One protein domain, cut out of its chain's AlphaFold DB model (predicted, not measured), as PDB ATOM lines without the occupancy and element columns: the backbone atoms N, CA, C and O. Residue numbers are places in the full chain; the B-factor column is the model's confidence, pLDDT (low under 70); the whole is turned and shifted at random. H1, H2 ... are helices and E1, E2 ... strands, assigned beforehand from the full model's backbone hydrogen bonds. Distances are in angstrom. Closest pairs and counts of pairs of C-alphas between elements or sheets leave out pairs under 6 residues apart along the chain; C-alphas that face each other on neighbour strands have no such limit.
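This is residues 127 to 315 of the 970 residues of the protein "Serine/threonine-protein phosphatase 2B catalytic subunit alpha isoform" of Sarcoptes scabiei (UniProt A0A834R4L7). A strongly twisted, branched sheet of seven strands makes the core and curls round the long helix H1 on one face, while H4 covers part of the opposite face. The long strands E4 and E5, with E7 beside E4, reach toward one end of the longest axis; H2, off the sheet, lies at the other, and residues 266 to 271 stick out to a side. The printed part has 189 residues with four named helices and seven named strands, in the order E1 E2 E3 H1 H2 E4 E5 E6 H3 H4 E7. The sheet is mixed, parallel and antiparallel, and the class is mixed, helices and strands. The whole is compact, with a radius of gyration of the C-alphas of 17.3 A and spans of 56 by 46 by 35 A.

E1, residues 133 to 141, has E2, residues 145 to 150, and E3, residues 161 to 164, antiparallel on one side, with N 141 and O 145 2.9 A apart and N 135 and O 162 2.9 A apart. E1 and E2 form a hairpin. H1, residues 170 to 187, is on the sheet; the closest C-alphas of H1 and E3 are those of Thr 173 and Val 162, 6.6 A apart. H2, residues 194 to 205, is not on it; H1 and H2 form a helical hairpin and only just touch, with 3 pairs of C-alphas within 8 A, the closest Arg 182 and Leu 204 at 5.9 A, at a shallow tilt of 19 degrees, opposite ways. E4, residues 209 to 221, bends by 72 degrees at residue 212 and forms an antiparallel hairpin with E5, residues 227 to 237, with N 218 and O 230 2.8 A apart. E5 is parallel to E1 on its other side, with N 136 and O 231 2.8 A apart. E6, residues 253 to 257, is antiparallel to E2, with N 148 and O 254 2.8 A apart. H3, residues 258 to 264, only grazes the sheet and touches H4, residues 287 to 297, at a steep tilt of 62 degrees, opposite ways; their closest C-alphas, Leu 258 and Ser 292, are 5.9 A apart. H4 is on the face opposite to H1. E7, residues 310 to 314, is an edge strand parallel to E4, with N 312 and O 217 2.8 A apart. H1, H3 and H4 have every O i to N i+4 pair within hydrogen-bond range, H2 6 of 8.

E1 begins at C-alpha 133 (227.955, 303.578, 232.899) and is 26.2 A long; H1 is 26.1 A, E4 31.4 A and E5 31.5 A. E7 ends at C-alpha 314 (214.153, 304.088, 226.396).

The two C-alphas farthest apart, those of Thr 194 and Asp 224, are 55.8 A apart. The printed part has no cut. The links E5 to E6, H3 to H4 and H4 to E7 are long. The mean pLDDT of the printed part is 72.4, and 77 residues are under 70, among them 187 to 206 and 263 to 278.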
ATOM      1  N   TYR A 127     221.330 306.700 243.408       48.22
ATOM      2  CA  TYR A 127     221.680 308.096 243.680       48.22
ATOM      3  C   TYR A 127     223.179 308.393 243.847       48.22
ATOM      4  O   TYR A 127     223.581 309.536 243.668       48.22
ATOM      5  N   ARG A 128     224.029 307.395 244.143       45.62
ATOM      6  CA  ARG A 128     225.502 307.562 244.126       45.62
ATOM      7  C   ARG A 128     226.160 307.014 242.854       45.62
ATOM      8  O   ARG A 128     227.386 307.030 242.767       45.62
ATOM      9  N   THR A 129     225.381 306.437 241.940       49.41
ATOM     10  CA  THR A 129     225.881 305.587 240.844       49.41
ATOM     11  C   THR A 129     225.289 305.958 239.477       49.41
ATOM     12  O   THR A 129     225.833 305.551 238.462       49.41
ATOM     13  N   ILE A 130     224.231 306.778 239.439       48.28
ATOM     14  CA  ILE A 130     223.537 307.289 238.242       48.28
ATOM     15  C   ILE A 130     224.477 307.982 237.250       48.28
ATOM     16  O   ILE A 130     224.216 307.963 236.055       48.28
ATOM     17  N   LEU A 131     225.595 308.530 237.726       52.25
ATOM     18  CA  LEU A 131     226.601 309.171 236.877       52.25
ATOM     19  C   LEU A 131     227.563 308.179 236.194       52.25
ATOM     20  O   LEU A 131     228.441 308.610 235.456       52.25
ATOM     21  N   LYS A 132     227.440 306.867 236.447       59.38
ATOM     22  CA  LYS A 132     228.369 305.845 235.941       59.38
ATOM     23  C   LYS A 132     227.687 304.898 234.958       59.38
ATOM     24  O   LYS A 132     226.585 304.405 235.205       59.38
ATOM     25  N   ASN A 133     228.375 304.589 233.865       72.75
ATOM     26  CA  ASN A 133     227.955 303.578 232.899       72.75
ATOM     27  C   ASN A 133     228.216 302.162 233.448       72.75
ATOM     28  O   ASN A 133     228.957 301.975 234.413       72.75
ATOM     29  N   ILE A 134     227.620 301.139 232.826       81.50
ATOM     30  CA  ILE A 134     227.869 299.728 233.173       81.50
ATOM     31  C   ILE A 134     228.452 298.964 231.992       81.50
ATOM     32  O   ILE A 134     227.889 299.000 230.901       81.50
ATOM     33  N   CYS A 135     229.485 298.162 232.243       85.81
ATOM     34  CA  CYS A 135     229.943 297.109 231.337       85.81
ATOM     35  C   CYS A 135     229.606 295.737 231.936       85.81
ATOM     36  O   CYS A 135     230.071 295.408 233.023       85.81
ATOM     37  N   ALA A 136     228.791 294.945 231.240       88.75
ATOM     38  CA  ALA A 136     228.397 293.591 231.621       88.75
ATOM     39  C   ALA A 136     228.947 292.560 230.625       88.75
ATOM     40  O   ALA A 136     229.010 292.832 229.430       88.75
ATOM     41  N   TYR A 137     229.300 291.367 231.098       89.50
ATOM     42  CA  TYR A 137     230.001 290.342 230.326       89.50
ATOM     43  C   TYR A 137     229.261 289.007 230.395       89.50
ATOM     44  O   TYR A 137     229.129 288.405 231.456       89.50
ATOM     45  N   ALA A 138     228.810 288.508 229.251       90.69
ATOM     46  CA  ALA A 138     228.305 287.156 229.076       90.69
ATOM     47  C   ALA A 138     229.453 286.237 228.650       90.69
ATOM     48  O   ALA A 138     229.825 286.180 227.478       90.69
ATOM     49  N   ILE A 139     230.023 285.536 229.631       88.81
ATOM     50  CA  ILE A 139     231.223 284.714 229.451       88.81
ATOM     51  C   ILE A 139     230.820 283.239 229.344       88.81
ATOM     52  O   ILE A 139     230.235 282.689 230.284       88.81
ATOM     53  N   ARG A 140     231.148 282.590 228.220       87.31
ATOM     54  CA  ARG A 140     230.922 281.152 227.986       87.31
ATOM     55  C   ARG A 140     232.203 280.354 228.216       87.31
ATOM     56  O   ARG A 140     233.251 280.726 227.706       87.31
ATOM     57  N   CYS A 141     232.112 279.218 228.907       85.75
ATOM     58  CA  CYS A 141     233.212 278.252 229.007       85.75
ATOM     59  C   CYS A 141     233.132 277.109 227.980       85.75
ATOM     60  O   CYS A 141     232.037 276.833 227.476       85.75
ATOM     61  N   PRO A 142     234.250 276.397 227.717       79.44
ATOM     62  CA  PRO A 142     234.289 275.250 226.797       79.44
ATOM     63  C   PRO A 142     233.239 274.166 227.101       79.44
ATOM     64  O   PRO A 142     232.692 273.545 226.192       79.44
ATOM     65  N   HIS A 143     232.854 274.016 228.371       83.19
ATOM     66  CA  HIS A 143     231.827 273.079 228.845       83.19
ATOM     67  C   HIS A 143     230.372 273.545 228.600       83.19
ATOM     68  O   HIS A 143     229.439 273.025 229.222       83.19
ATOM     69  N   ASN A 144     230.145 274.536 227.725       84.44
ATOM     70  CA  ASN A 144     228.830 275.116 227.412       84.44
ATOM     71  C   ASN A 144     228.060 275.622 228.645       84.44
ATOM     72  O   ASN A 144     226.842 275.437 228.779       84.44
ATOM     73  N   ARG A 145     228.776 276.280 229.558       87.38
ATOM     74  CA  ARG A 145     228.175 277.009 230.681       87.38
ATOM     75  C   ARG A 145     228.448 278.497 230.558       87.38
ATOM     76  O   ARG A 145     229.524 278.879 230.107       87.38
ATOM     77  N   ILE A 146     227.491 279.305 230.994       89.50
ATOM     78  CA  ILE A 146     227.636 280.752 231.147       89.50
ATOM     79  C   ILE A 146     227.848 281.077 232.622       89.50
ATOM     80  O   ILE A 146     227.224 280.453 233.486       89.50
ATOM     81  N   VAL A 147     228.734 282.024 232.913       89.62
ATOM     82  CA  VAL A 147     228.896 282.534 234.275       89.62
ATOM     83  C   VAL A 147     227.904 283.664 234.539       89.62
ATOM     84  O   VAL A 147     227.707 284.556 233.714       89.62
ATOM     85  N   VAL A 148     227.280 283.620 235.706       90.12
ATOM     86  CA  VAL A 148     226.414 284.666 236.241       90.12
ATOM     87  C   VAL A 148     226.953 285.112 237.594       90.12
ATOM     88  O   VAL A 148     227.562 284.331 238.321       90.12
ATOM     89  N   GLN A 149     226.745 286.371 237.937       87.44
ATOM     90  CA  GLN A 149     227.115 286.952 239.215       87.44
ATOM     91  C   GLN A 149     225.886 287.010 240.126       87.44
ATOM     92  O   GLN A 149     224.829 287.487 239.711       87.44
ATOM     93  N   LYS A 150     226.021 286.549 241.371       83.50
ATOM     94  CA  LYS A 150     225.015 286.731 242.422       83.50
ATOM     95  C   LYS A 150     225.017 288.194 242.880       83.50
ATOM     96  O   LYS A 150     226.077 288.763 243.130       83.50
ATOM     97  N   LEU A 151     223.841 288.803 242.997       78.00
ATOM     98  CA  LEU A 151     223.697 290.161 243.527       78.00
ATOM     99  C   LEU A 151     223.714 290.113 245.070       78.00
ATOM    100  O   LEU A 151     222.936 289.370 245.659       78.00
ATOM    101  N   ARG A 152     224.586 290.869 245.758       67.69
ATOM    102  CA  ARG A 152     224.649 290.864 247.241       67.69
ATOM    103  C   ARG A 152     223.456 291.546 247.920       67.69
ATOM    104  O   ARG A 152     223.028 291.065 248.962       67.69
ATOM    105  N   LYS A 153     222.934 292.655 247.374       61.91
ATOM    106  CA  LYS A 153     221.799 293.403 247.970       61.91
ATOM    107  C   LYS A 153     220.419 292.987 247.449       61.91
ATOM    108  O   LYS A 153     219.420 293.441 247.987       61.91
ATOM    109  N   HIS A 154     220.368 292.151 246.418       69.12
ATOM    110  CA  HIS A 154     219.130 291.735 245.768       69.12
ATOM    111  C   HIS A 154     219.074 290.234 245.618       69.12
ATOM    112  O   HIS A 154     220.104 289.570 245.500       69.12
ATOM    113  N   PHE A 155     217.866 289.695 245.529       69.38
ATOM    114  CA  PHE A 155     217.723 288.284 245.233       69.38
ATOM    115  C   PHE A 155     217.737 288.047 243.721       69.38
ATOM    116  O   PHE A 155     216.708 288.102 243.046       69.38
ATOM    117  N   GLY A 156     218.913 287.745 243.174       78.75
ATOM    118  CA  GLY A 156     219.006 287.309 241.789       78.75
ATOM    119  C   GLY A 156     220.419 287.149 241.260       78.75
ATOM    120  O   GLY A 156     221.406 287.468 241.924       78.75
ATOM    121  N   TYR A 157     220.490 286.638 240.037       84.56
ATOM    122  CA  TYR A 157     221.714 286.532 239.262       84.56
ATOM    123  C   TYR A 157     221.656 287.463 238.061       84.56
ATOM    124  O   TYR A 157     220.624 287.579 237.400       84.56
ATOM    125  N   TRP A 158     222.781 288.087 237.748       87.06
ATOM    126  CA  TRP A 158     222.948 288.909 236.558       87.06
ATOM    127  C   TRP A 158     224.212 288.509 235.796       87.06
ATOM    128  O   TRP A 158     225.012 287.715 236.285       87.06
ATOM    129  N   LEU A 159     224.412 289.042 234.591       89.88
ATOM    130  CA  LEU A 159     225.719 288.953 233.943       89.88
ATOM    131  C   LEU A 159     226.781 289.621 234.834       89.88
ATOM    132  O   LEU A 159     226.498 290.683 235.378       89.88
ATOM    133  N   PRO A 160     227.986 289.055 234.985       89.25
ATOM    134  CA  PRO A 160     229.125 289.746 235.589       89.25
ATOM    135  C   PRO A 160     229.240 291.175 235.071       89.25
ATOM    136  O   PRO A 160     229.237 291.377 233.859       89.25
ATOM    137  N   TYR A 161     229.320 292.167 235.952       85.81
ATOM    138  CA  TYR A 161     229.359 293.561 235.517       85.81
ATOM    139  C   TYR A 161     230.252 294.428 236.391       85.81
ATOM    140  O   TYR A 161     230.508 294.094 237.548       85.81
ATOM    141  N   VAL A 162     230.693 295.550 235.823       81.75
ATOM    142  CA  VAL A 162     231.443 296.621 236.486       81.75
ATOM    143  C   VAL A 162     230.833 297.978 236.164       81.75
ATOM    144  O   VAL A 162     230.272 298.182 235.084       81.75
ATOM    145  N   TYR A 163     230.926 298.897 237.122       75.81
ATOM    146  CA  TYR A 163     230.630 300.307 236.893       75.81
ATOM    147  C   TYR A 163     231.865 300.981 236.323       75.81
ATOM    148  O   TYR A 163     232.966 300.724 236.803       75.81
ATOM    149  N   THR A 164     231.656 301.837 235.336       67.50
ATOM    150  CA  THR A 164     232.713 302.560 234.641       67.50
ATOM    151  C   THR A 164     232.335 304.028 234.550       67.50
ATOM    152  O   THR A 164     231.174 304.364 234.287       67.50
ATOM    153  N   ASP A 165     233.299 304.910 234.775       61.84
ATOM    154  CA  ASP A 165     233.108 306.331 234.475       61.84
ATOM    155  C   ASP A 165     233.147 306.551 232.951       61.84
ATOM    156  O   ASP A 165     233.635 305.696 232.208       61.84
ATOM    157  N   GLU A 166     232.617 307.681 232.462       53.06
ATOM    158  CA  GLU A 166     232.580 307.984 231.016       53.06
ATOM    159  C   GLU A 166     233.966 307.974 230.352       53.06
ATOM    160  O   GLU A 166     234.054 307.765 229.149       53.06
ATOM    161  N   ASN A 167     235.037 308.144 231.132       46.16
ATOM    162  CA  ASN A 167     236.409 308.272 230.644       46.16
ATOM    163  C   ASN A 167     237.234 306.971 230.719       46.16
ATOM    164  O   ASN A 167     238.391 306.970 230.312       46.16
ATOM    165  N   GLU A 168     236.695 305.877 231.265       53.62
ATOM    166  CA  GLU A 168     237.479 304.657 231.502       53.62
ATOM    167  C   GLU A 168     237.540 303.734 230.270       53.62
ATOM    168  O   GLU A 168     236.535 303.426 229.623       53.62
ATOM    169  N   ARG A 169     238.750 303.252 229.954       55.62
ATOM    170  CA  ARG A 169     239.009 302.338 228.831       55.62
ATOM    171  C   ARG A 169     238.393 300.951 229.051       55.62
ATOM    172  O   ARG A 169     238.406 300.401 230.149       55.62
ATOM    173  N   TYR A 170     237.963 300.313 227.962       62.66
ATOM    174  CA  TYR A 170     237.426 298.944 227.967       62.66
ATOM    175  C   TYR A 170     238.382 297.888 228.539       62.66
ATOM    176  O   TYR A 170     237.966 296.956 229.225       62.66
ATOM    177  N   THR A 171     239.678 298.034 228.274       65.94
ATOM    178  CA  THR A 171     240.698 297.124 228.804       65.94
ATOM    179  C   THR A 171     240.689 297.136 230.330       65.94
ATOM    180  O   THR A 171     240.721 296.080 230.954       65.94
ATOM    181  N   LYS A 172     240.486 298.314 230.932       74.06
ATOM    182  CA  LYS A 172     240.372 298.487 232.381       74.06
ATOM    183  C   LYS A 172     239.130 297.789 232.942       74.06
ATOM    184  O   LYS A 172     239.201 297.165 233.996       74.06
ATOM    185  N   THR A 173     237.996 297.817 232.236       77.69
ATOM    186  CA  THR A 173     236.772 297.126 232.684       77.69
ATOM    187  C   THR A 173     236.882 295.602 232.569       77.69
ATOM    188  O   THR A 173     236.396 294.888 233.454       77.69
ATOM    189  N   ILE A 174     237.600 295.097 231.554       78.94
ATOM    190  CA  ILE A 174     237.995 293.682 231.463       78.94
ATOM    191  C   ILE A 174     238.906 293.304 232.637       78.94
ATOM    192  O   ILE A 174     238.654 292.308 233.316       78.94
ATOM    193  N   GLU A 175     239.937 294.098 232.911       80.12
ATOM    194  CA  GLU A 175     240.860 293.851 234.020       80.12
ATOM    195  C   GLU A 175     240.134 293.849 235.367       80.12
ATOM    196  O   GLU A 175     240.378 292.973 236.195       80.12
ATOM    197  N   MET A 176     239.183 294.765 235.575       80.38
ATOM    198  CA  MET A 176     238.370 294.829 236.790       80.38
ATOM    199  C   MET A 176     237.516 293.574 236.980       80.38
ATOM    200  O   MET A 176     237.478 293.019 238.084       80.38
ATOM    201  N   ILE A 177     236.840 293.095 235.927       81.50
ATOM    202  CA  ILE A 177     236.030 291.877 236.048       81.50
ATOM    203  C   ILE A 177     236.912 290.639 236.237       81.50
ATOM    204  O   ILE A 177     236.583 289.765 237.043       81.50
ATOM    205  N   GLN A 178     238.074 290.597 235.577       82.62
ATOM    206  CA  GLN A 178     239.065 289.541 235.758       82.62
ATOM    207  C   GLN A 178     239.634 289.533 237.172       82.62
ATOM    208  O   GLN A 178     239.735 288.476 237.791       82.62
ATOM    209  N   GLN A 179     239.971 290.701 237.714       82.25
ATOM    210  CA  GLN A 179     240.471 290.854 239.071       82.25
ATOM    211  C   GLN A 179     239.436 290.394 240.102       82.25
ATOM    212  O   GLN A 179     239.774 289.607 240.981       82.25
ATOM    213  N   ARG A 180     238.158 290.774 239.950       78.94
ATOM    214  CA  ARG A 180     237.085 290.317 240.851       78.94
ATOM    215  C   ARG A 180     236.916 288.801 240.815       78.94
ATOM    216  O   ARG A 180     236.758 288.188 241.866       78.94
ATOM    217  N   PHE A 181     236.955 288.196 239.630       80.44
ATOM    218  CA  PHE A 181     236.878 286.742 239.500       80.44
ATOM    219  C   PHE A 181     238.083 286.056 240.162       80.44
ATOM    220  O   PHE A 181     237.916 285.072 240.876       80.44
ATOM    221  N   ARG A 182     239.292 286.612 239.988       78.62
ATOM    222  CA  ARG A 182     240.520 286.138 240.646       78.62
ATOM    223  C   ARG A 182     240.436 286.239 242.169       78.62
ATOM    224  O   ARG A 182     240.824 285.298 242.855       78.62
ATOM    225  N   ASP A 183     239.930 287.344 242.702       79.38
ATOM    226  CA  ASP A 183     239.817 287.551 244.147       79.38
ATOM    227  C   ASP A 183     238.747 286.648 244.783       79.38
ATOM    228  O   ASP A 183     238.968 286.111 245.868       79.38
ATOM    229  N   ASP A 184     237.646 286.387 244.072       77.06
ATOM    230  CA  ASP A 184     236.617 285.427 244.492       77.06
ATOM    231  C   ASP A 184     237.160 283.986 244.489       77.06
ATOM    232  O   ASP A 184     236.993 283.246 245.460       77.06
ATOM    233  N   LEU A 185     237.921 283.613 243.450       75.06
ATOM    234  CA  LEU A 185     238.631 282.336 243.417       75.06
ATOM    235  C   LEU A 185     239.623 282.206 244.580       75.06
ATOM    236  O   LEU A 185     239.643 281.144 245.193       75.06
ATOM    237  N   LYS A 186     240.402 283.256 244.909       73.38
ATOM    238  CA  LYS A 186     241.369 283.268 246.032       73.38
ATOM    239  C   LYS A 186     240.700 283.009 247.380       73.38
ATOM    240  O   LYS A 186     241.243 282.245 248.177       73.38
ATOM    241  N   SER A 187     239.541 283.622 247.630       68.31
ATOM    242  CA  SER A 187     238.790 283.415 248.877       68.31
ATOM    243  C   SER A 187     238.330 281.966 249.073       68.31
ATOM    244  O   SER A 187     238.243 281.504 250.209       68.31
ATOM    245  N   ASP A 188     238.137 281.224 247.980       63.91
ATOM    246  CA  ASP A 188     237.725 279.817 247.992       63.91
ATOM    247  C   ASP A 188     238.907 278.821 248.068       63.91
ATOM    248  O   ASP A 188     238.677 277.611 248.146       63.91
ATOM    249  N   VAL A 189     240.175 279.272 248.048       57.31
ATOM    250  CA  VAL A 189     241.387 278.401 248.054       57.31
ATOM    251  C   VAL A 189     241.766 277.895 249.456       57.31
ATOM    252  O   VAL A 189     242.831 277.316 249.649       57.31
ATOM    253  N   ASN A 190     240.880 277.987 250.449       51.06
ATOM    254  CA  ASN A 190     241.073 277.324 251.749       51.06
ATOM    255  C   ASN A 190     240.945 275.778 251.688       51.06
ATOM    256  O   ASN A 190     240.719 275.137 252.712       51.06
ATOM    257  N   VAL A 191     241.105 275.156 250.511       51.88
ATOM    258  CA  VAL A 191     240.943 273.710 250.286       51.88
ATOM    259  C   VAL A 191     242.296 273.039 250.001       51.88
ATOM    260  O   VAL A 191     243.141 273.542 249.261       51.88
ATOM    261  N   SER A 192     242.502 271.898 250.651       48.44
ATOM    262  CA  SER A 192     243.765 271.236 250.994       48.44
ATOM    263  C   SER A 192     244.428 270.377 249.902       48.44
ATOM    264  O   SER A 192     245.165 269.457 250.242       48.44
ATOM    265  N   GLU A 193     244.211 270.643 248.613       55.72
ATOM    266  CA  GLU A 193     244.742 269.791 247.530       55.72
ATOM    267  C   GLU A 193     245.766 270.525 246.647       55.72
ATOM    268  O   GLU A 193     245.547 271.641 246.172       55.72
ATOM    269  N   THR A 194     246.933 269.902 246.460       54.16
ATOM    270  CA  THR A 194     248.123 270.487 245.820       54.16
ATOM    271  C   THR A 194     247.959 270.721 244.318       54.16
ATOM    272  O   THR A 194     248.424 271.746 243.828       54.16
ATOM    273  N   ASP A 195     247.231 269.857 243.603       52.50
ATOM    274  CA  ASP A 195     246.994 270.007 242.153       52.50
ATOM    275  C   ASP A 195     246.014 271.147 241.826       52.50
ATOM    276  O   ASP A 195     246.091 271.786 240.771       52.50
ATOM    277  N   HIS A 196     245.120 271.472 242.764       57.16
ATOM    278  CA  HIS A 196     244.197 272.599 242.650       57.16
ATOM    279  C   HIS A 196     244.903 273.949 242.789       57.16
ATOM    280  O   HIS A 196     244.537 274.905 242.104       57.16
ATOM    281  N   LYS A 197     245.952 274.032 243.618       58.94
ATOM    282  CA  LYS A 197     246.714 275.273 243.810       58.94
ATOM    283  C   LYS A 197     247.448 275.705 242.543       58.94
ATOM    284  O   LYS A 197     247.409 276.889 242.225       58.94
ATOM    285  N   THR A 198     248.041 274.766 241.805       57.47
ATOM    286  CA  THR A 198     248.816 275.045 240.582       57.47
ATOM    287  C   THR A 198     247.923 275.509 239.427       57.47
ATOM    288  O   THR A 198     248.230 276.476 238.734       57.47
ATOM    289  N   SER A 199     246.764 274.867 239.242       59.50
ATOM    290  CA  SER A 199     245.801 275.263 238.202       59.50
ATOM    291  C   SER A 199     245.163 276.627 238.488       59.50
ATOM    292  O   SER A 199     244.974 277.429 237.574       59.50
ATOM    293  N   ILE A 200     244.875 276.928 239.762       63.84
ATOM    294  CA  ILE A 200     244.355 278.236 240.176       63.84
ATOM    295  C   ILE A 200     245.446 279.307 240.067       63.84
ATOM    296  O   ILE A 200     245.165 280.374 239.534       63.84
ATOM    297  N   SER A 201     246.691 279.041 240.486       60.78
ATOM    298  CA  SER A 201     247.789 280.013 240.365       60.78
ATOM    299  C   SER A 201     248.048 280.429 238.919       60.78
ATOM    300  O   SER A 201     248.280 281.607 238.671       60.78
ATOM    301  N   ASN A 202     247.924 279.496 237.972       60.25
ATOM    302  CA  ASN A 202     248.096 279.780 236.546       60.25
ATOM    303  C   ASN A 202     246.973 280.673 235.986       60.25
ATOM    304  O   ASN A 202     247.220 281.570 235.186       60.25
ATOM    305  N   VAL A 203     245.733 280.494 236.453       62.56
ATOM    306  CA  VAL A 203     244.606 281.378 236.089       62.56
ATOM    307  C   VAL A 203     244.693 282.728 236.805       62.56
ATOM    308  O   VAL A 203     244.226 283.738 236.287       62.56
ATOM    309  N   LEU A 204     245.323 282.784 237.982       62.34
ATOM    310  CA  LEU A 204     245.624 284.044 238.660       62.34
ATOM    311  C   LEU A 204     246.685 284.870 237.910       62.34
ATOM    312  O   LEU A 204     246.661 286.101 238.025       62.34
ATOM    313  N   SER A 205     247.576 284.216 237.154       59.06
ATOM    314  CA  SER A 205     248.661 284.852 236.394       59.06
ATOM    315  C   SER A 205     248.325 285.208 234.942       59.06
ATOM    316  O   SER A 205     249.045 286.014 234.363       59.06
ATOM    317  N   GLU A 206     247.260 284.655 234.351       65.94
ATOM    318  CA  GLU A 206     246.916 284.860 232.933       65.94
ATOM    319  C   GLU A 206     245.540 285.510 232.711       65.94
ATOM    320  O   GLU A 206     244.598 285.352 233.491       65.94
ATOM    321  N   ASN A 207     245.399 286.207 231.580       72.31
ATOM    322  CA  ASN A 207     244.124 286.757 231.125       72.31
ATOM    323  C   ASN A 207     243.210 285.634 230.617       72.31
ATOM    324  O   ASN A 207     243.413 285.086 229.535       72.31
ATOM    325  N   PHE A 208     242.163 285.316 231.381       77.25
ATOM    326  CA  PHE A 208     241.273 284.190 231.077       77.25
ATOM    327  C   PHE A 208     240.113 284.526 230.122       77.25
ATOM    328  O   PHE A 208     239.396 283.617 229.704       77.25
ATOM    329  N   LEU A 209     239.906 285.794 229.750       81.62
ATOM    330  CA  LEU A 209     238.868 286.208 228.791       81.62
ATOM    331  C   LEU A 209     239.485 286.443 227.410       81.62
ATOM    332  O   LEU A 209     240.425 287.225 227.291       81.62
ATOM    333  N   LYS A 210     238.935 285.805 226.373       77.31
ATOM    334  CA  LYS A 210     239.291 286.010 224.958       77.31
ATOM    335  C   LYS A 210     238.047 286.315 224.126       77.31
ATOM    336  O   LYS A 210     236.921 286.124 224.584       77.31
ATOM    337  N   ASN A 211     238.263 286.797 222.900       74.94
ATOM    338  CA  ASN A 211     237.207 287.100 221.926       74.94
ATOM    339  C   ASN A 211     236.112 288.022 222.483       74.94
ATOM    340  O   ASN A 211     234.927 287.817 222.229       74.94
ATOM    341  N   VAL A 212     236.502 289.011 223.292       80.25
ATOM    342  CA  VAL A 212     235.536 289.855 223.994       80.25
ATOM    343  C   VAL A 212     234.951 290.889 223.029       80.25
ATOM    344  O   VAL A 212     235.663 291.775 222.565       80.25
ATOM    345  N   GLN A 213     233.662 290.779 222.718       80.44
ATOM    346  CA  GLN A 213     232.992 291.566 221.678       80.44
ATOM    347  C   GLN A 213     231.765 292.298 222.214       80.44
ATOM    348  O   GLN A 213     230.955 291.720 222.935       80.44
ATOM    349  N   LEU A 214     231.589 293.564 221.826       83.31
ATOM    350  CA  LEU A 214     230.398 294.338 222.179       83.31
ATOM    351  C   LEU A 214     229.178 293.804 221.422       83.31
ATOM    352  O   LEU A 214     229.128 293.859 220.197       83.31
ATOM    353  N   TYR A 215     228.171 293.338 222.154       82.88
ATOM    354  CA  TYR A 215     226.967 292.735 221.587       82.88
ATOM    355  C   TYR A 215     225.765 293.684 221.577       82.88
ATOM    356  O   TYR A 215     225.012 293.744 220.601       82.88
ATOM    357  N   SER A 216     225.551 294.439 222.654       84.38
ATOM    358  CA  SER A 216     224.420 295.372 222.717       84.38
ATOM    359  C   SER A 216     224.666 296.553 223.644       84.38
ATOM    360  O   SER A 216     225.427 296.469 224.607       84.38
ATOM    361  N   ILE A 217     224.002 297.663 223.326       85.75
ATOM    362  CA  ILE A 217     224.036 298.914 224.080       85.75
ATOM    363  C   ILE A 217     222.609 299.245 224.501       85.75
ATOM    364  O   ILE A 217     221.713 299.312 223.662       85.75
ATOM    365  N   TYR A 218     222.404 299.476 225.791       84.19
ATOM    366  CA  TYR A 218     221.123 299.886 226.353       84.19
ATOM    367  C   TYR A 218     221.247 301.284 226.939       84.19
ATOM    368  O   TYR A 218     222.154 301.534 227.728       84.19
ATOM    369  N   ARG A 219     220.346 302.183 226.545       83.06
ATOM    370  CA  ARG A 219     220.346 303.591 226.949       83.06
ATOM    371  C   ARG A 219     219.040 303.939 227.655       83.06
ATOM    372  O   ARG A 219     217.965 303.703 227.105       83.06
ATOM    373  N   PHE A 220     219.147 304.513 228.848       79.25
ATOM    374  CA  PHE A 220     218.018 304.904 229.691       79.25
ATOM    375  C   PHE A 220     218.001 306.411 229.857       79.25
ATOM    376  O   PHE A 220     218.948 306.952 230.423       79.25
ATOM    377  N   GLN A 221     216.944 307.081 229.400       77.56
ATOM    378  CA  GLN A 221     216.759 308.488 229.727       77.56
ATOM    379  C   GLN A 221     216.258 308.607 231.163       77.56
ATOM    380  O   GLN A 221     215.270 307.968 231.530       77.56
ATOM    381  N   LEU A 222     216.938 309.407 231.969       72.88
ATOM    382  CA  LEU A 222     216.523 309.773 233.314       72.88
ATOM    383  C   LEU A 222     215.562 310.971 233.280       72.88
ATOM    384  O   LEU A 222     215.520 311.701 232.285       72.88
ATOM    385  N   PRO A 223     214.800 311.214 234.361       63.22
ATOM    386  CA  PRO A 223     213.893 312.363 234.439       63.22
ATOM    387  C   PRO A 223     214.564 313.747 234.302       63.22
ATOM    388  O   PRO A 223     213.947 314.719 233.874       63.22
ATOM    389  N   ASP A 224     215.851 313.871 234.617       60.69
ATOM    390  CA  ASP A 224     216.615 315.107 234.388       60.69
ATOM    391  C   ASP A 224     216.974 315.332 232.900       60.69
ATOM    392  O   ASP A 224     217.270 316.454 232.489       60.69
ATOM    393  N   GLY A 225     216.839 314.296 232.064       63.78
ATOM    394  CA  GLY A 225     217.176 314.278 230.642       63.78
ATOM    395  C   GLY A 225     218.543 313.676 230.312       63.78
ATOM    396  O   GLY A 225     218.846 313.524 229.126       63.78
ATOM    397  N   LEU A 226     219.343 313.306 231.317       67.06
ATOM    398  CA  LEU A 226     220.599 312.583 231.130       67.06
ATOM    399  C   LEU A 226     220.336 311.139 230.690       67.06
ATOM    400  O   LEU A 226     219.260 310.582 230.915       67.06
ATOM    401  N   PHE A 227     221.331 310.521 230.051       73.62
ATOM    402  CA  PHE A 227     221.268 309.118 229.653       73.62
ATOM    403  C   PHE A 227     222.284 308.282 230.420       73.62
ATOM    404  O   PHE A 227     223.473 308.576 230.380       73.62
ATOM    405  N   ILE A 228     221.832 307.173 231.005       74.75
ATOM    406  CA  ILE A 228     222.723 306.119 231.507       74.75
ATOM    407  C   ILE A 228     222.892 305.070 230.413       74.75
ATOM    408  O   ILE A 228     221.898 304.605 229.843       74.75
ATOM    409  N   SER A 229     224.137 304.677 230.130       80.94
ATOM    410  CA  SER A 229     224.444 303.641 229.143       80.94
ATOM    411  C   SER A 229     224.951 302.354 229.795       80.94
ATOM    412  O   SER A 229     225.745 302.353 230.736       80.94
ATOM    413  N   ARG A 230     224.499 301.225 229.253       83.62
ATOM    414  CA  ARG A 230     224.928 299.879 229.627       83.62
ATOM    415  C   ARG A 230     225.403 299.130 228.391       83.62
ATOM    416  O   ARG A 230     224.660 298.997 227.420       83.62
ATOM    417  N   TYR A 231     226.604 298.587 228.470       86.06
ATOM    418  CA  TYR A 231     227.283 297.840 227.420       86.06
ATOM    419  C   TYR A 231     227.301 296.360 227.792       86.06
ATOM    420  O   TYR A 231     227.727 296.013 228.891       86.06
ATOM    421  N   ILE A 232     226.829 295.488 226.903       88.50
ATOM    422  CA  ILE A 232     226.873 294.035 227.098       88.50
ATOM    423  C   ILE A 232     227.871 293.438 226.120       88.50
ATOM    424  O   ILE A 232     227.720 293.594 224.907       88.50
ATOM    425  N   PHE A 233     228.846 292.721 226.656       87.62
ATOM    426  CA  PHE A 233     229.897 292.039 225.923       87.62
ATOM    427  C   PHE A 233     229.679 290.531 225.933       87.62
ATOM    428  O   PHE A 233     229.297 289.966 226.954       87.62
ATOM    429  N   LEU A 234     229.948 289.872 224.811       87.19
ATOM    430  CA  LEU A 234     230.115 288.422 224.739       87.19
ATOM    431  C   LEU A 234     231.602 288.109 224.889       87.19
ATOM    432  O   LEU A 234     232.426 288.812 224.314       87.19
ATOM    433  N   ALA A 235     231.947 287.081 225.655       85.56
ATOM    434  CA  ALA A 235     233.332 286.681 225.877       85.56
ATOM    435  C   ALA A 235     233.469 285.158 225.893       85.56
ATOM    436  O   ALA A 235     232.602 284.456 226.424       85.56
ATOM    437  N   ASP A 236     234.593 284.652 225.395       82.75
ATOM    438  CA  ASP A 236     234.980 283.257 225.563       82.75
ATOM    439  C   ASP A 236     235.938 283.115 226.753       82.75
ATOM    440  O   ASP A 236     236.881 283.892 226.938       82.75
ATOM    441  N   TRP A 237     235.713 282.091 227.569       83.44
ATOM    442  CA  TRP A 237     236.669 281.654 228.577       83.44
ATOM    443  C   TRP A 237     237.805 280.886 227.902       83.44
ATOM    444  O   TRP A 237     237.575 279.914 227.186       83.44
ATOM    445  N   SER A 238     239.031 281.302 228.186       70.12
ATOM    446  CA  SER A 238     240.258 280.744 227.616       70.12
ATOM    447  C   SER A 238     241.295 280.325 228.653       70.12
ATOM    448  O   SER A 238     242.402 279.946 228.279       70.12
ATOM    449  N   GLY A 239     240.948 280.397 229.943       62.69
ATOM    450  CA  GLY A 239     241.773 279.817 230.999       62.69
ATOM    451  C   GLY A 239     241.869 278.296 230.850       62.69
ATOM    452  O   GLY A 239     241.040 277.702 230.158       62.69
ATOM    453  N   LEU A 240     242.858 277.686 231.517       59.81
ATOM    454  CA  LEU A 240     243.125 276.238 231.511       59.81
ATOM    455  C   LEU A 240     241.835 275.410 231.439       59.81
ATOM    456  O   LEU A 240     240.946 275.579 232.280       59.81
ATOM    457  N   ASP A 241     241.760 274.523 230.443       60.47
ATOM    458  CA  ASP A 241     240.606 273.665 230.159       60.47
ATOM    459  C   ASP A 241     240.473 272.563 231.223       60.47
ATOM    460  O   ASP A 241     240.791 271.395 231.025       60.47
ATOM    461  N   SER A 242     240.080 272.983 232.423       61.97
ATOM    462  CA  SER A 242     239.795 272.121 233.559       61.97
ATOM    463  C   SER A 242     238.483 272.565 234.203       61.97
ATOM    464  O   SER A 242     238.286 273.746 234.516       61.97
ATOM    465  N   GLU A 243     237.580 271.610 234.445       61.91
ATOM    466  CA  GLU A 243     236.333 271.828 235.206       61.91
ATOM    467  C   GLU A 243     236.582 272.305 236.652       61.91
ATOM    468  O   GLU A 243     235.658 272.686 237.369       61.91
ATOM    469  N   VAL A 244     237.840 272.276 237.095       62.84
ATOM    470  CA  VAL A 244     238.282 272.715 238.420       62.84
ATOM    471  C   VAL A 244     238.246 274.242 238.550       62.84
ATOM    472  O   VAL A 244     237.976 274.757 239.637       62.84
ATOM    473  N   VAL A 245     238.506 274.976 237.460       66.31
ATOM    474  CA  VAL A 245     238.589 276.447 237.465       66.31
ATOM    475  C   VAL A 245     237.347 277.073 236.833       66.31
ATOM    476  O   VAL A 245     236.696 277.922 237.442       66.31
ATOM    477  N   CYS A 246     236.985 276.650 235.620       69.31
ATOM    478  CA  CYS A 246     235.706 277.023 235.018       69.31
ATOM    479  C   CYS A 246     234.628 276.037 235.483       69.31
ATOM    480  O   CYS A 246     234.930 274.882 235.739       69.31
ATOM    481  N   CYS A 247     233.363 276.447 235.583       74.25
ATOM    482  CA  CYS A 247     232.251 275.627 236.104       74.25
ATOM    483  C   CYS A 247     232.159 275.457 237.632       74.25
ATOM    484  O   CYS A 247     231.094 275.037 238.107       74.25
ATOM    485  N   LYS A 248     233.192 275.833 238.398       78.19
ATOM    486  CA  LYS A 248     233.152 275.880 239.868       78.19
ATOM    487  C   LYS A 248     232.255 277.024 240.349       78.19
ATOM    488  O   LYS A 248     232.387 278.153 239.890       78.19
ATOM    489  N   GLN A 249     231.330 276.726 241.257       79.62
ATOM    490  CA  GLN A 249     230.527 277.758 241.917       79.62
ATOM    491  C   GLN A 249     231.373 278.405 243.014       79.62
ATOM    492  O   GLN A 249     231.997 277.681 243.791       79.62
ATOM    493  N   THR A 250     231.374 279.727 243.072       79.50
ATOM    494  CA  THR A 250     232.050 280.522 244.099       79.50
ATOM    495  C   THR A 250     231.023 281.338 244.885       79.50
ATOM    496  O   THR A 250     229.819 281.261 244.624       79.50
ATOM    497  N   ALA A 251     231.470 282.128 245.865       75.94
ATOM    498  CA  ALA A 251     230.573 282.958 246.669       75.94
ATOM    499  C   ALA A 251     229.792 283.998 245.839       75.94
ATOM    500  O   ALA A 251     228.628 284.276 246.145       75.94
ATOM    501  N   ASN A 252     230.414 284.581 244.803       80.06
ATOM    502  CA  ASN A 252     229.795 285.620 243.976       80.06
ATOM    503  C   ASN A 252     229.514 285.183 242.528       80.06
ATOM    504  O   ASN A 252     228.684 285.824 241.881       80.06
ATOM    505  N   PHE A 253     230.143 284.126 242.005       86.44
ATOM    506  CA  PHE A 253     229.966 283.677 240.620       86.44
ATOM    507  C   PHE A 253     229.455 282.240 240.519       86.44
ATOM    508  O   PHE A 253     229.895 281.322 241.204       86.44
ATOM    509  N   HIS A 254     228.524 282.034 239.596       87.69
ATOM    510  CA  HIS A 254     227.843 280.769 239.388       87.69
ATOM    511  C   HIS A 254     227.856 280.397 237.912       87.69
ATOM    512  O   HIS A 254     227.498 281.196 237.054       87.69
ATOM    513  N   TRP A 255     228.233 279.162 237.596       87.94
ATOM    514  CA  TRP A 255     228.223 278.660 236.222       87.94
ATOM    515  C   TRP A 255     226.995 277.804 235.951       87.94
ATOM    516  O   TRP A 255     226.800 276.765 236.590       87.94
ATOM    517  N   ILE A 256     226.208 278.189 234.952       88.12
ATOM    518  CA  ILE A 256     224.943 277.540 234.610       88.12
ATOM    519  C   ILE A 256     225.043 276.954 233.205       88.12
ATOM    520  O   ILE A 256     225.502 277.612 232.272       88.12
ATOM    521  N   LYS A 257     224.618 275.697 233.038       87.62
ATOM    522  CA  LYS A 257     224.575 275.047 231.721       87.62
ATOM    523  C   LYS A 257     223.621 275.809 230.801       87.62
ATOM    524  O   LYS A 257     222.460 276.002 231.155       87.62
ATOM    525  N   LEU A 258     224.076 276.151 229.593       85.31
ATOM    526  CA  LEU A 258     223.259 276.860 228.599       85.31
ATOM    527  C   LEU A 258     221.953 276.109 228.307       85.31
ATOM    528  O   LEU A 258     220.878 276.696 228.327       85.31
ATOM    529  N   LYS A 259     222.020 274.780 228.158       81.81
ATOM    530  CA  LYS A 259     220.831 273.934 227.965       81.81
ATOM    531  C   LYS A 259     219.813 274.038 229.105       81.81
ATOM    532  O   LYS A 259     218.628 273.923 228.832       81.81
ATOM    533  N   THR A 260     220.244 274.252 230.350       82.56
ATOM    534  CA  THR A 260     219.332 274.431 231.494       82.56
ATOM    535  C   THR A 260     218.577 275.749 231.378       82.56
ATOM    536  O   THR A 260     217.361 275.757 231.515       82.56
ATOM    537  N   ILE A 261     219.275 276.834 231.023       80.94
ATOM    538  CA  ILE A 261     218.656 278.148 230.787       80.94
ATOM    539  C   ILE A 261     217.598 278.055 229.681       80.94
ATOM    540  O   ILE A 261     216.489 278.549 229.841       80.94
ATOM    541  N   LEU A 262     217.926 277.352 228.595       77.44
ATOM    542  CA  LEU A 262     217.078 277.209 227.408       77.44
ATOM    543  C   LEU A 262     215.931 276.197 227.564       77.44
ATOM    544  O   LEU A 262     214.924 276.286 226.869       77.44
ATOM    545  N   ALA A 263     216.090 275.188 228.422       68.88
ATOM    546  CA  ALA A 263     215.053 274.190 228.685       68.88
ATOM    547  C   ALA A 263     214.025 274.677 229.715       68.88
ATOM    548  O   ALA A 263     212.879 274.224 229.689       68.88
ATOM    549  N   GLU A 264     214.438 275.572 230.618       64.44
ATOM    550  CA  GLU A 264     213.577 276.206 231.620       64.44
ATOM    551  C   GLU A 264     212.928 277.505 231.117       64.44
ATOM    552  O   GLU A 264     211.910 277.907 231.673       64.44
ATOM    553  N   SER A 265     213.405 278.105 230.017       59.09
ATOM    554  CA  SER A 265     212.747 279.231 229.326       59.09
ATOM    555  C   SER A 265     211.476 278.842 228.540       59.09
ATOM    556  O   SER A 265     211.080 279.488 227.567       59.09
ATOM    557  N   LYS A 266     210.813 277.758 228.958       53.06
ATOM    558  CA  LYS A 266     209.591 277.209 228.354       53.06
ATOM    559  C   LYS A 266     208.424 278.211 228.348       53.06
ATOM    560  O   LYS A 266     208.414 279.156 229.137       53.06
ATOM    561  N   PRO A 267     207.438 278.012 227.447       49.94
ATOM    562  CA  PRO A 267     206.434 279.013 227.123       49.94
ATOM    563  C   PRO A 267     205.657 279.503 228.343       49.94
ATOM    564  O   PRO A 267     205.273 278.746 229.232       49.94
ATOM    565  N   TYR A 268     205.419 280.808 228.312       51.22
ATOM    566  CA  TYR A 268     204.545 281.574 229.181       51.22
ATOM    567  C   TYR A 268     203.250 280.808 229.514       51.22
ATOM    568  O   TYR A 268     202.388 280.684 228.648       51.22
ATOM    569  N   GLY A 269     203.110 280.274 230.733       51.50
ATOM    570  CA  GLY A 269     201.946 279.435 231.041       51.50
ATOM    571  C   GLY A 269     202.029 278.657 232.348       51.50
ATOM    572  O   GLY A 269     201.220 278.860 233.235       51.50
ATOM    573  N   SER A 270     202.998 277.767 232.526       51.75
ATOM    574  CA  SER A 270     202.941 276.839 233.667       51.75
ATOM    575  C   SER A 270     203.544 277.442 234.947       51.75
ATOM    576  O   SER A 270     204.668 277.951 234.899       51.75
ATOM    577  N   PRO A 271     202.853 277.393 236.106       50.44
ATOM    578  CA  PRO A 271     203.480 277.717 237.382       50.44
ATOM    579  C   PRO A 271     204.655 276.749 237.615       50.44
ATOM    580  O   PRO A 271     204.507 275.546 237.385       50.44
ATOM    581  N   PRO A 272     205.835 277.239 238.027       52.00
ATOM    582  CA  PRO A 272     206.969 276.369 238.310       52.00
ATOM    583  C   PRO A 272     206.596 275.398 239.434       52.00
ATOM    584  O   PRO A 272     206.189 275.818 240.518       52.00
ATOM    585  N   SER A 273     206.764 274.094 239.210       49.06
ATOM    586  CA  SER A 273     206.716 273.114 240.294       49.06
ATOM    587  C   SER A 273     207.881 273.425 241.244       49.06
ATOM    588  O   SER A 273     209.033 273.140 240.918       49.06
ATOM    589  N   SER A 274     207.587 274.058 242.382       53.78
ATOM    590  CA  SER A 274     208.512 274.722 243.320       53.78
ATOM    591  C   SER A 274     209.219 275.967 242.756       53.78
ATOM    592  O   SER A 274     210.298 275.911 242.165       53.78
ATOM    593  N   LEU A 275     208.621 277.129 243.026       50.47
ATOM    594  CA  LEU A 275     209.143 278.470 242.729       50.47
ATOM    595  C   LEU A 275     210.550 278.727 243.327       50.47
ATOM    596  O   LEU A 275     211.261 279.637 242.911       50.47
ATOM    597  N   SER A 276     210.985 277.897 244.281       50.59
ATOM    598  CA  SER A 276     212.311 277.944 244.908       50.59
ATOM    599  C   SER A 276     213.437 277.296 244.081       50.59
ATOM    600  O   SER A 276     214.604 277.664 244.282       50.59
ATOM    601  N   LYS A 277     213.133 276.375 243.147       55.16
ATOM    602  CA  LYS A 277     214.149 275.524 242.490       55.16
ATOM    603  C   LYS A 277     214.647 276.015 241.127       55.16
ATOM    604  O   LYS A 277     215.800 275.739 240.806       55.16
ATOM    605  N   SER A 278     213.850 276.749 240.343       67.12
ATOM    606  CA  SER A 278     214.305 277.237 239.027       67.12
ATOM    607  C   SER A 278     215.240 278.434 239.186       67.12
ATOM    608  O   SER A 278     214.853 279.498 239.672       67.12
ATOM    609  N   ILE A 279     216.497 278.264 238.775       70.44
ATOM    610  CA  ILE A 279     217.508 279.329 238.813       70.44
ATOM    611  C   ILE A 279     217.218 280.428 237.781       70.44
ATOM    612  O   ILE A 279     217.559 281.584 238.014       70.44
ATOM    613  N   VAL A 280     216.526 280.090 236.686       68.81
ATOM    614  CA  VAL A 280     216.192 281.016 235.591       68.81
ATOM    615  C   VAL A 280     215.226 282.108 236.040       68.81
ATOM    616  O   VAL A 280     215.360 283.263 235.648       68.81
ATOM    617  N   GLN A 281     214.301 281.789 236.944       70.38
ATOM    618  CA  GLN A 281     213.373 282.775 237.510       70.38
ATOM    619  C   GLN A 281     214.048 283.771 238.456       70.38
ATOM    620  O   GLN A 281     213.458 284.795 238.796       70.38
ATOM    621  N   LYS A 282     215.284 283.474 238.869       77.50
ATOM    622  CA  LYS A 282     216.130 284.342 239.688       77.50
ATOM    623  C   LYS A 282     217.018 285.238 238.824       77.50
ATOM    624  O   LYS A 282     217.833 285.973 239.367       77.50
ATOM    625  N   PHE A 283     216.917 285.171 237.496       82.88
ATOM    626  CA  PHE A 283     217.675 286.053 236.617       82.88
ATOM    627  C   PHE A 283     217.103 287.459 236.653       82.88
ATOM    628  O   PHE A 283     215.921 287.671 236.388       82.88
ATOM    629  N   TRP A 284     217.972 288.427 236.936       80.44
ATOM    630  CA  TRP A 284     217.623 289.829 237.136       80.44
ATOM    631  C   TRP A 284     217.252 290.561 235.831       80.44
ATOM    632  O   TRP A 284     217.291 291.776 235.784       80.44
ATOM    633  N   GLY A 285     216.817 289.840 234.785       76.38
ATOM    634  CA  GLY A 285     216.311 290.325 233.490       76.38
ATOM    635  C   GLY A 285     216.593 289.320 232.365       76.38
ATOM    636  O   GLY A 285     217.101 288.223 232.601       76.38
ATOM    637  N   ASN A 286     216.204 289.655 231.135       77.81
ATOM    638  CA  ASN A 286     216.147 288.706 230.014       77.81
ATOM    639  C   ASN A 286     217.455 288.600 229.216       77.81
ATOM    640  O   ASN A 286     217.591 287.759 228.330       77.81
ATOM    641  N   GLU A 287     218.425 289.448 229.520       84.31
ATOM    642  CA  GLU A 287     219.677 289.576 228.791       84.31
ATOM    643  C   GLU A 287     220.544 288.322 228.953       84.31
ATOM    644  O   GLU A 287     221.196 287.905 227.998       84.31
ATOM    645  N   ILE A 288     220.482 287.657 230.115       85.56
ATOM    646  CA  ILE A 288     221.136 286.359 230.347       85.56
ATOM    647  C   ILE A 288     220.573 285.303 229.389       85.56
ATOM    648  O   ILE A 288     221.333 284.572 228.754       85.56
ATOM    649  N   GLU A 289     219.248 285.239 229.246       81.31
ATOM    650  CA  GLU A 289     218.559 284.305 228.351       81.31
ATOM    651  C   GLU A 289     218.888 284.604 226.880       81.31
ATOM    652  O   GLU A 289     219.268 283.703 226.132       81.31
ATOM    653  N   GLN A 290     218.830 285.877 226.474       82.94
ATOM    654  CA  GLN A 290     219.166 286.316 225.114       82.94
ATOM    655  C   GLN A 290     220.611 285.975 224.740       82.94
ATOM    656  O   GLN A 290     220.853 285.406 223.673       82.94
ATOM    657  N   CYS A 291     221.565 286.273 225.627       86.69
ATOM    658  CA  CYS A 291     222.963 285.907 225.418       86.69
ATOM    659  C   CYS A 291     223.128 284.381 225.393       86.69
ATOM    660  O   CYS A 291     223.874 283.863 224.570       86.69
ATOM    661  N   SER A 292     222.385 283.644 226.227       86.25
ATOM    662  CA  SER A 292     222.434 282.178 226.264       86.25
ATOM    663  C   SER A 292     221.933 281.531 224.970       86.25
ATOM    664  O   SER A 292     222.549 280.581 224.490       86.25
ATOM    665  N   HIS A 293     220.855 282.049 224.369       83.56
ATOM    666  CA  HIS A 293     220.364 281.580 223.067       83.56
ATOM    667  C   HIS A 293     221.424 281.721 221.975       83.56
ATOM    668  O   HIS A 293     221.625 280.787 221.202       83.56
ATOM    669  N   LEU A 294     222.117 282.861 221.934       80.94
ATOM    670  CA  LEU A 294     223.174 283.123 220.957       80.94
ATOM    671  C   LEU A 294     224.399 282.241 221.196       80.94
ATOM    672  O   LEU A 294     224.873 281.572 220.283       80.94
ATOM    673  N   LEU A 295     224.866 282.171 222.441       82.44
ATOM    674  CA  LEU A 295     226.026 281.369 222.830       82.44
ATOM    675  C   LEU A 295     225.818 279.861 222.604       82.44
ATOM    676  O   LEU A 295     226.792 279.138 222.401       82.44
ATOM    677  N   ASN A 296     224.569 279.387 222.618       81.88
ATOM    678  CA  ASN A 296     224.212 277.992 222.344       81.88
ATOM    679  C   ASN A 296     224.092 277.660 220.844       81.88
ATOM    680  O   ASN A 296     224.083 276.484 220.491       81.88
ATOM    681  N   GLN A 297     223.976 278.658 219.961       78.00
ATOM    682  CA  GLN A 297     224.011 278.437 218.506       78.00
ATOM    683  C   GLN A 297     225.431 278.153 217.996       78.00
ATOM    684  O   GLN A 297     225.592 277.553 216.937       78.00
ATOM    685  N   LEU A 298     226.446 278.560 218.757       72.69
ATOM    686  CA  LEU A 298     227.857 278.327 218.467       72.69
ATOM    687  C   LEU A 298     228.263 276.918 218.919       72.69
ATOM    688  O   LEU A 298     227.913 276.502 220.029       72.69
ATOM    689  N   LYS A 299     229.049 276.187 218.115       66.69
ATOM    690  CA  LYS A 299     229.602 274.902 218.577       66.69
ATOM    691  C   LYS A 299     230.597 275.122 219.734       66.69
ATOM    692  O   LYS A 299     231.144 276.221 219.879       66.69
ATOM    693  N   PRO A 300     230.854 274.101 220.576       60.75
ATOM    694  CA  PRO A 300     231.944 274.156 221.551       60.75
ATOM    695  C   PRO A 300     233.267 274.476 220.843       60.75
ATOM    696  O   PRO A 300     233.607 273.812 219.866       60.75
ATOM    697  N   GLY A 301     233.982 275.504 221.300       57.91
ATOM    698  CA  GLY A 301     235.251 275.942 220.704       57.91
ATOM    699  C   GLY A 301     235.133 276.858 219.477       57.91
ATOM    700  O   GLY A 301     236.130 277.460 219.092       57.91
ATOM    701  N   GLU A 302     233.943 277.036 218.890       66.19
ATOM    702  CA  GLU A 302     233.727 278.082 217.883       66.19
ATOM    703  C   GLU A 302     233.639 279.443 218.572       66.19
ATOM    704  O   GLU A 302     232.808 279.643 219.464       66.19
ATOM    705  N   SER A 303     234.499 280.373 218.161       63.22
ATOM    706  CA  SER A 303     234.509 281.739 218.677       63.22
ATOM    707  C   SER A 303     233.267 282.510 218.246       63.22
ATOM    708  O   SER A 303     232.701 282.276 217.174       63.22
ATOM    709  N   VAL A 304     232.855 283.464 219.082       62.88
ATOM    710  CA  VAL A 304     231.765 284.388 218.756       62.88
ATOM    711  C   VAL A 304     232.128 285.168 217.484       62.88
ATOM    712  O   VAL A 304     233.136 285.873 217.437       62.88
ATOM    713  N   GLN A 305     231.326 285.017 216.426       61.75
ATOM    714  CA  GLN A 305     231.503 285.795 215.199       61.75
ATOM    715  C   GLN A 305     231.072 287.245 215.426       61.75
ATOM    716  O   GLN A 305     230.026 287.494 216.028       61.75
ATOM    717  N   TYR A 306     231.846 288.183 214.878       59.09
ATOM    718  CA  TYR A 306     231.552 289.608 214.968       59.09
ATOM    719  C   TYR A 306     230.162 289.927 214.399       59.09
ATOM    720  O   TYR A 306     229.862 289.639 213.238       59.09
ATOM    721  N   GLN A 307     229.325 290.560 215.218       61.56
ATOM    722  CA  GLN A 307     228.043 291.130 214.815       61.56
ATOM    723  C   GLN A 307     228.002 292.596 215.232       61.56
ATOM    724  O   GLN A 307     228.432 292.941 216.331       61.56
ATOM    725  N   SER A 308     227.448 293.460 214.379       65.75
ATOM    726  CA  SER A 308     227.252 294.866 214.739       65.75
ATOM    727  C   SER A 308     226.354 294.980 215.982       65.75
ATOM    728  O   SER A 308     225.285 294.355 216.014       65.75
ATOM    729  N   PRO A 309     226.742 295.779 216.993       74.88
ATOM    730  CA  PRO A 309     226.018 295.843 218.252       74.88
ATOM    731  C   PRO A 309     224.624 296.449 218.073       74.88
ATOM    732  O   PRO A 309     224.440 297.453 217.382       74.88
ATOM    733  N   LYS A 310     223.624 295.858 218.735       79.19
ATOM    734  CA  LYS A 310     222.245 296.377 218.729       79.19
ATOM    735  C   LYS A 310     222.079 297.464 219.785       79.19
ATOM    736  O   LYS A 310     222.480 297.271 220.931       79.19
ATOM    737  N   ILE A 311     221.443 298.574 219.415       79.31
ATOM    738  CA  ILE A 311     221.145 299.679 220.334       79.31
ATOM    739  C   ILE A 311     219.671 299.621 220.730       79.31
ATOM    740  O   ILE A 311     218.788 299.626 219.872       79.31
ATOM    741  N   PHE A 312     219.421 299.586 222.034       82.06
ATOM    742  CA  PHE A 312     218.102 299.683 222.641       82.06
ATOM    743  C   PHE A 312     218.039 300.964 223.465       82.06
ATOM    744  O   PHE A 312     218.908 301.216 224.296       82.06
ATOM    745  N   GLU A 313     217.015 301.777 223.245       82.44
ATOM    746  CA  GLU A 313     216.861 303.067 223.911       82.44
ATOM    747  C   GLU A 313     215.467 303.164 224.523       82.44
ATOM    748  O   GLU A 313     214.493 302.725 223.913       82.44
ATOM    749  N   LEU A 314     215.394 303.702 225.739       80.56
ATOM    750  CA  LEU A 314     214.153 304.088 226.396       80.56
ATOM    751  C   LEU A 314     214.198 305.595 226.649       80.56
ATOM    752  O   LEU A 314     214.932 306.056 227.524       80.56
ATOM    753  N   ASN A 315     213.447 306.346 225.849       81.50
ATOM    754  CA  ASN A 315     213.373 307.805 225.920       81.50
ATOM    755  C   ASN A 315     212.066 308.277 226.585       81.50
ATOM    756  O   ASN A 315     211.170 307.486 226.887       81.50
TER     757      ASN A 315